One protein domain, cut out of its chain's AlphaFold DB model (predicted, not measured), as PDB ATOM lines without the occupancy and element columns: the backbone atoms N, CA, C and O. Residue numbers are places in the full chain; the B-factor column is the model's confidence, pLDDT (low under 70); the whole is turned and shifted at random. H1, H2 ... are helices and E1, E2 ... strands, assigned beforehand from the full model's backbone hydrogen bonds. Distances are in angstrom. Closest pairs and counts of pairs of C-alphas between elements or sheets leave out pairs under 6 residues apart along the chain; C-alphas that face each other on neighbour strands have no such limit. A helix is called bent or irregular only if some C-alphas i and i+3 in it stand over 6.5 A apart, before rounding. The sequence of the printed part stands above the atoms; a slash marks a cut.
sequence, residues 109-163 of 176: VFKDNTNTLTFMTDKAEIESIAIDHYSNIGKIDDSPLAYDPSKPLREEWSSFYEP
ATOM      1  N   VAL A 109     -48.414  13.848 -15.806       80.19
ATOM      2  CA  VAL A 109     -48.415  13.969 -17.258       80.19
ATOM      3  C   VAL A 109     -47.138  14.698 -17.638       80.19
ATOM      4  O   VAL A 109     -46.947  15.842 -17.226       80.19
ATOM      5  N   PHE A 110     -46.263  14.047 -18.395       75.88
ATOM      6  CA  PHE A 110     -45.025  14.654 -18.872       75.88
ATOM      7  C   PHE A 110     -44.801  14.325 -20.348       75.88
ATOM      8  O   PHE A 110     -45.473  13.467 -20.927       75.88
ATOM      9  N   LYS A 111     -43.906  15.083 -20.981       75.62
ATOM     10  CA  LYS A 111     -43.464  14.823 -22.349       75.62
ATOM     11  C   LYS A 111     -42.156  14.059 -22.271       75.62
ATOM     12  O   LYS A 111     -41.209  14.552 -21.668       75.62
ATOM     13  N   ASP A 112     -42.130  12.871 -22.853       70.88
ATOM     14  CA  ASP A 112     -40.896  12.104 -22.994       70.88
ATOM     15  C   ASP A 112     -39.991  12.726 -24.080       70.88
ATOM     16  O   ASP A 112     -40.427  13.583 -24.853       70.88
ATOM     17  N   ASN A 113     -38.745  12.264 -24.188       70.25
ATOM     18  CA  ASN A 113     -37.749  12.694 -25.181       70.25
ATOM     19  C   ASN A 113     -38.239  12.559 -26.637       70.25
ATOM     20  O   ASN A 113     -37.720  13.206 -27.542       70.25
ATOM     21  N   THR A 114     -39.265  11.738 -26.866       71.12
ATOM     22  CA  THR A 114     -39.950  11.570 -28.157       71.12
ATOM     23  C   THR A 114     -41.073  12.588 -28.398       71.12
ATOM     24  O   THR A 114     -41.793  12.491 -29.389       71.12
ATOM     25  N   ASN A 115     -41.242  13.568 -27.503       67.12
ATOM     26  CA  ASN A 115     -42.317  14.567 -27.488       67.12
ATOM     27  C   ASN A 115     -43.732  13.958 -27.370       67.12
ATOM     28  O   ASN A 115     -44.734  14.625 -27.642       67.12
ATOM     29  N   THR A 116     -43.815  12.695 -26.944       68.94
ATOM     30  CA  THR A 116     -45.070  11.968 -26.728       68.94
ATOM     31  C   THR A 116     -45.556  12.192 -25.298       68.94
ATOM     32  O   THR A 116     -44.773  12.169 -24.350       68.94
ATOM     33  N   LEU A 117     -46.860  12.422 -25.149       71.19
ATOM     34  CA  LEU A 117     -47.533  12.612 -23.866       71.19
ATOM     35  C   LEU A 117     -47.695  11.263 -23.155       71.19
ATOM     36  O   LEU A 117     -48.486  10.425 -23.589       71.19
ATOM     37  N   THR A 118     -46.956  11.059 -22.068       74.00
ATOM     38  CA  THR A 118     -47.010   9.842 -21.253       74.00
ATOM     39  C   THR A 118     -47.742  10.108 -19.936       74.00
ATOM     40  O   THR A 118     -47.652  11.187 -19.344       74.00
ATOM     41  N   PHE A 119     -48.515   9.116 -19.485       77.69
ATOM     42  CA  PHE A 119     -49.255   9.161 -18.224       77.69
ATOM     43  C   PHE A 119     -48.581   8.240 -17.205       77.69
ATOM     44  O   PHE A 119     -48.616   7.022 -17.365       77.69
ATOM     45  N   MET A 120     -48.020   8.815 -16.139       76.06
ATOM     46  CA  MET A 120     -47.441   8.061 -15.024       76.06
ATOM     47  C   MET A 120     -48.471   7.899 -13.911       76.06
ATOM     48  O   MET A 120     -49.088   8.882 -13.493       76.06
ATOM     49  N   THR A 121     -48.631   6.674 -13.408       81.19
ATOM     50  CA  THR A 121     -49.464   6.380 -12.221       81.19
ATOM     51  C   THR A 121     -48.666   5.668 -11.122       81.19
ATOM     52  O   THR A 121     -49.175   5.491 -10.019       81.19
ATOM     53  N   ASP A 122     -47.413   5.269 -11.386       83.75
ATOM     54  CA  ASP A 122     -46.574   4.660 -10.357       83.75
ATOM     55  C   ASP A 122     -46.107   5.695  -9.326       83.75
ATOM     56  O   ASP A 122     -45.637   6.784  -9.656       83.75
ATOM     57  N   LYS A 123     -46.231   5.339  -8.048       82.31
ATOM     58  CA  LYS A 123     -45.984   6.251  -6.931       82.31
ATOM     59  C   LYS A 123     -44.505   6.620  -6.801       82.31
ATOM     60  O   LYS A 123     -44.207   7.774  -6.500       82.31
ATOM     61  N   ALA A 124     -43.602   5.653  -6.975       83.50
ATOM     62  CA  ALA A 124     -42.170   5.877  -6.787       83.50
ATOM     63  C   ALA A 124     -41.609   6.768  -7.901       83.50
ATOM     64  O   ALA A 124     -40.882   7.727  -7.632       83.50
ATOM     65  N   GLU A 125     -42.021   6.508  -9.142       83.69
ATOM     66  CA  GLU A 125     -41.668   7.355 -10.277       83.69
ATOM     67  C   GLU A 125     -42.227   8.777 -10.146       83.69
ATOM     68  O   GLU A 125     -41.476   9.737 -10.332       83.69
ATOM     69  N   ILE A 126     -43.500   8.932  -9.753       84.12
ATOM     70  CA  ILE A 126     -44.115  10.251  -9.523       84.12
ATOM     71  C   ILE A 126     -43.331  11.070  -8.496       84.12
ATOM     72  O   ILE A 126     -43.092  12.259  -8.710       84.12
ATOM     73  N   GLU A 127     -42.921  10.448  -7.389       85.81
ATOM     74  CA  GLU A 127     -42.148  11.122  -6.346       85.81
ATOM     75  C   GLU A 127     -40.788  11.592  -6.875       85.81
ATOM     76  O   GLU A 127     -40.426  12.751  -6.672       85.81
ATOM     77  N   SER A 128     -40.073  10.739  -7.617       85.69
ATOM     78  CA  SER A 128     -38.771  11.096  -8.193       85.69
ATOM     79  C   SER A 128     -38.859  12.279  -9.166       85.69
ATOM     80  O   SER A 128     -38.091  13.233  -9.044       85.69
ATOM     81  N   ILE A 129     -39.848  12.264 -10.067       83.69
ATOM     82  CA  ILE A 129     -40.045  13.301 -11.086       83.69
ATOM     83  C   ILE A 129     -40.478  14.609 -10.428       83.69
ATOM     84  O   ILE A 129     -40.011  15.683 -10.802       83.69
ATOM     85  N   ALA A 130     -41.354  14.539  -9.424       83.81
ATOM     86  CA  ALA A 130     -41.783  15.717  -8.687       83.81
ATOM     87  C   ALA A 130     -40.621  16.350  -7.903       83.81
ATOM     88  O   ALA A 130     -40.476  17.573  -7.926       83.81
ATOM     89  N   ILE A 131     -39.793  15.542  -7.229       85.31
ATOM     90  CA  ILE A 131     -38.604  16.031  -6.515       85.31
ATOM     91  C   ILE A 131     -37.664  16.732  -7.490       85.31
ATOM     92  O   ILE A 131     -37.271  17.867  -7.224       85.31
ATOM     93  N   ASP A 132     -37.351  16.094  -8.618       84.69
ATOM     94  CA  ASP A 132     -36.475  16.677  -9.630       84.69
ATOM     95  C   ASP A 132     -37.040  18.006 -10.153       84.69
ATOM     96  O   ASP A 132     -36.401  19.051 -10.004       84.69
ATOM     97  N   HIS A 133     -38.293  18.011 -10.617       83.00
ATOM     98  CA  HIS A 133     -38.956  19.206 -11.136       83.00
ATOM     99  C   HIS A 133     -38.947  20.371 -10.135       83.00
ATOM    100  O   HIS A 133     -38.485  21.464 -10.461       83.00
ATOM    101  N   TYR A 134     -39.422  20.170  -8.901       82.50
ATOM    102  CA  TYR A 134     -39.496  21.258  -7.916       82.50
ATOM    103  C   TYR A 134     -38.129  21.671  -7.364       82.50
ATOM    104  O   TYR A 134     -37.977  22.818  -6.945       82.50
ATOM    105  N   SER A 135     -37.133  20.781  -7.376       80.62
ATOM    106  CA  SER A 135     -35.756  21.145  -7.031       80.62
ATOM    107  C   SER A 135     -35.098  22.019  -8.104       80.62
ATOM    108  O   SER A 135     -34.281  22.880  -7.781       80.62
ATOM    109  N   ASN A 136     -35.500  21.838  -9.366       79.69
ATOM    110  CA  ASN A 136     -34.912  22.506 -10.523       79.69
ATOM    111  C   ASN A 136     -35.741  23.690 -11.046       79.69
ATOM    112  O   ASN A 136     -35.237  24.447 -11.865       79.69
ATOM    113  N   ILE A 137     -36.969  23.910 -10.560       74.19
ATOM    114  CA  ILE A 137     -37.890  24.939 -11.084       74.19
ATOM    115  C   ILE A 137     -37.333  26.374 -11.031       74.19
ATOM    116  O   ILE A 137     -37.788  27.245 -11.765       74.19
ATOM    117  N   GLY A 138     -36.369  26.628 -10.141       63.47
ATOM    118  CA  GLY A 138     -35.696  27.920  -9.990       63.47
ATOM    119  C   GLY A 138     -34.352  28.032 -10.714       63.47
ATOM    120  O   GLY A 138     -33.699  29.065 -10.583       63.47
ATOM    121  N   LYS A 139     -33.902  26.991 -11.428       68.62
ATOM    122  CA  LYS A 139     -32.680  27.058 -12.235       68.62
ATOM    123  C   LYS A 139     -32.955  27.889 -13.486       68.62
ATOM    124  O   LYS A 139     -33.936  27.664 -14.190       68.62
ATOM    125  N   ILE A 140     -32.089  28.864 -13.747       60.38
ATOM    126  CA  ILE A 140     -32.127  29.707 -14.947       60.38
ATOM    127  C   ILE A 140     -31.343  28.978 -16.039       60.38
ATOM    128  O   ILE A 140     -30.336  29.478 -16.517       60.38
ATOM    129  N   ASP A 141     -31.773  27.774 -16.397       59.56
ATOM    130  CA  ASP A 141     -31.138  27.032 -17.482       59.56
ATOM    131  C   ASP A 141     -32.153  26.956 -18.632       59.56
ATOM    132  O   ASP A 141     -33.259  26.436 -18.481       59.56
ATOM    133  N   ASP A 142     -31.800  27.593 -19.752       55.56
ATOM    134  CA  ASP A 142     -32.487  27.551 -21.051       55.56
ATOM    135  C   ASP A 142     -33.972  27.963 -21.089       55.56
ATOM    136  O   ASP A 142     -34.769  27.460 -21.884       55.56
ATOM    137  N   SER A 143     -34.368  28.956 -20.291       58.50
ATOM    138  CA  SER A 143     -35.631  29.657 -20.548       58.50
ATOM    139  C   SER A 143     -35.469  30.620 -21.736       58.50
ATOM    140  O   SER A 143     -34.507  31.386 -21.764       58.50
ATOM    141  N   PRO A 144     -36.435  30.718 -22.671       61.09
ATOM    142  CA  PRO A 144     -36.465  31.789 -23.676       61.09
ATOM    143  C   PRO A 144     -36.465  33.204 -23.065       61.09
ATOM    144  O   PRO A 144     -36.213  34.187 -23.762       61.09
ATOM    145  N   LEU A 145     -36.798  33.308 -21.773       59.53
ATOM    146  CA  LEU A 145     -36.808  34.535 -20.976       59.53
ATOM    147  C   LEU A 145     -35.545  34.700 -20.115       59.53
ATOM    148  O   LEU A 145     -35.432  35.710 -19.421       59.53
ATOM    149  N   ALA A 146     -34.631  33.724 -20.115       65.81
ATOM    150  CA  ALA A 146     -33.360  33.839 -19.414       65.81
ATOM    151  C   ALA A 146     -32.558  35.015 -19.986       65.81
ATOM    152  O   ALA A 146     -32.569  35.273 -21.194       65.81
ATOM    153  N   TYR A 147     -31.887  35.746 -19.099       65.62
ATOM    154  CA  TYR A 147     -31.031  36.854 -19.493       65.62
ATOM    155  C   TYR A 147     -29.828  36.316 -20.271       65.62
ATOM    156  O   TYR A 147     -29.052  35.516 -19.755       65.62
ATOM    157  N   ASP A 148     -29.688  36.776 -21.509       71.69
ATOM    158  CA  ASP A 148     -28.582  36.442 -22.393       71.69
ATOM    159  C   ASP A 148     -27.762  37.719 -22.630       71.69
ATOM    160  O   ASP A 148     -28.260  38.629 -23.299       71.69
ATOM    161  N   PRO A 149     -26.524  37.813 -22.108       71.62
ATOM    162  CA  PRO A 149     -25.673  38.992 -22.273       71.62
ATOM    163  C   PRO A 149     -25.336  39.298 -23.738       71.62
ATOM    164  O   PRO A 149     -24.914  40.409 -24.050       71.62
ATOM    165  N   SER A 150     -25.479  38.313 -24.632       75.69
ATOM    166  CA  SER A 150     -25.226  38.477 -26.065       75.69
ATOM    167  C   SER A 150     -26.425  39.041 -26.831       75.69
ATOM    168  O   SER A 150     -26.270  39.490 -27.969       75.69
ATOM    169  N   LYS A 151     -27.618  39.060 -26.219       77.44
ATOM    170  CA  LYS A 151     -28.821  39.650 -26.809       77.44
ATOM    171  C   LYS A 151     -28.989  41.092 -26.329       77.44
ATOM    172  O   LYS A 151     -28.782  41.374 -25.148       77.44
ATOM    173  N   PRO A 152     -29.394  42.016 -27.219       74.81
ATOM    174  CA  PRO A 152     -29.713  43.372 -26.801       74.81
ATOM    175  C   PRO A 152     -30.852  43.353 -25.774       74.81
ATOM    176  O   PRO A 152     -31.739  42.493 -25.822       74.81
ATOM    177  N   LEU A 153     -30.827  44.319 -24.850       75.12
ATOM    178  CA  LEU A 153     -31.938  44.576 -23.934       75.12
ATOM    179  C   LEU A 153     -33.245  44.682 -24.728       75.12
ATOM    180  O   LEU A 153     -33.271  45.222 -25.835       75.12
ATOM    181  N   ARG A 154     -34.342  44.174 -24.158       76.44
ATOM    182  CA  ARG A 154     -35.663  44.339 -24.778       76.44
ATOM    183  C   ARG A 154     -35.972  45.823 -24.941       76.44
ATOM    184  O   ARG A 154     -35.629  46.625 -24.073       76.44
ATOM    185  N   GLU A 155     -36.673  46.152 -26.020       76.00
ATOM    186  CA  GLU A 155     -37.021  47.525 -26.402       76.00
ATOM    187  C   GLU A 155     -37.672  48.305 -25.250       76.00
ATOM    188  O   GLU A 155     -37.287  49.437 -24.975       76.00
ATOM    189  N   GLU A 156     -38.555  47.654 -24.491       79.69
ATOM    190  CA  GLU A 156     -39.235  48.220 -23.319       79.69
ATOM    191  C   GLU A 156     -38.280  48.697 -22.204       79.69
ATOM    192  O   GLU A 156     -38.586  49.656 -21.500       79.69
ATOM    193  N   TRP A 157     -37.103  48.073 -22.069       78.88
ATOM    194  CA  TRP A 157     -36.098  48.420 -21.060       78.88
ATOM    195  C   TRP A 157     -34.984  49.316 -21.606       78.88
ATOM    196  O   TRP A 157     -34.278  49.932 -20.813       78.88
ATOM    197  N   SER A 158     -34.830  49.425 -22.931       78.19
ATOM    198  CA  SER A 158     -33.741  50.183 -23.573       78.19
ATOM    199  C   SER A 158     -33.616  51.609 -23.019       78.19
ATOM    200  O   SER A 158     -32.574  51.968 -22.480       78.19
ATOM    201  N   SER A 159     -34.720  52.358 -23.010       78.88
ATOM    202  CA  SER A 159     -34.775  53.749 -22.538       78.88
ATOM    203  C   SER A 159     -34.403  53.951 -21.062       78.88
ATOM    204  O   SER A 159     -33.936  55.025 -20.693       78.88
ATOM    205  N   PHE A 160     -34.583  52.939 -20.207       78.25
ATOM    206  CA  PHE A 160     -34.269  53.034 -18.776       78.25
ATOM    207  C   PHE A 160     -32.789  52.797 -18.474       78.25
ATOM    208  O   PHE A 160     -32.286  53.285 -17.463       78.25
ATOM    209  N   TYR A 161     -32.109  52.030 -19.327       76.00
ATOM    210  CA  TYR A 161     -30.703  51.658 -19.155       76.00
ATOM    211  C   TYR A 161     -29.766  52.421 -20.099       76.00
ATOM    212  O   TYR A 161     -28.549  52.229 -20.041       76.00
ATOM    213  N   GLU A 162     -30.302  53.297 -20.950       77.19
ATOM    214  CA  GLU A 162     -29.497  54.224 -21.733       77.19
ATOM    215  C   GLU A 162     -28.720  55.184 -20.813       77.19
ATOM    216  O   GLU A 162     -29.268  55.707 -19.836       77.19
ATOM    217  N   PRO A 163     -27.428  55.439 -21.094       76.44
ATOM    218  CA  PRO A 163     -26.647  56.382 -20.312       76.44
ATOM    219  C   PRO A 163     -27.285  57.771 -20.341       76.44
ATOM    220  O   PRO A 163     -27.459  58.362 -21.406       76.44
TER     221      PRO A 163
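AT A GLANCE: This is residues 109 to 163 of the 176 residues of an uncharacterized protein of Rhizophagus irregularis (UniProt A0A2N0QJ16). The model is a long drawn-out rod: at one end a small hairpin of two short strands, E1 and E2, folds back beside the longer helix H1, and from H1 a long link with no named element leads away to the short helix H2 near the other end. H1 runs roughly along the long axis. The printed part has 55 residues, with two named strands and two named helices in the order E1, E2, H1, H2; the sheet's order is E1 - E2, antiparallel, and the class is mixed, helices and strands. The whole is extended, with a radius of gyration of the C-alphas of 18.1 A and spans of 56 by 23 by 17 A.

IN THESE COORDINATES: Strand E1 is residues 109 to 111, 7.2 A from first to last C-alpha, beginning at C-alpha 109 at (-48.415, 13.969, -17.258). Strand E2 is residues 117 to 120, 9.9 A. Helix H1 is residues 123 to 136, 20.0 A, beginning at C-alpha 123 at (-45.984, 6.251, -6.931). Helix H2 is residues 155 to 161, 10.5 A, ending at C-alpha 161 at (-30.703, 51.658, -19.155).

HOW THE PARTS SIT: E1 and E2 form a hairpin, antiparallel at 137 degrees; N 118 and O 110 are within hydrogen-bond range at 3.0 A. E2 and H1 have 1 pair of C-alphas within 8 A, those of Met 120 and Ile 126, 6.8 A apart. E1 and H1 are apart, and H2 is apart from E1, E2 and H1. In H1 every O i to N i+4 pair is within hydrogen-bond range; in H2 1 of 3 is, beside 3 of 4 O i to N i+3 pairs. H2 is irregular, with C-alphas 156 and 159 7.1 A apart.

THE WHOLE: The two C-alphas farthest apart, those of Asp 122 and Pro 163, are 56.3 A apart. The printed part has no cut. The link from H1 to H2 is long, 18 residues; residues 130 to 152, of which 130 to 136 belong to H1, stand free. The pLDDT is under 70 at residues 115 to 116 and 138 to 147.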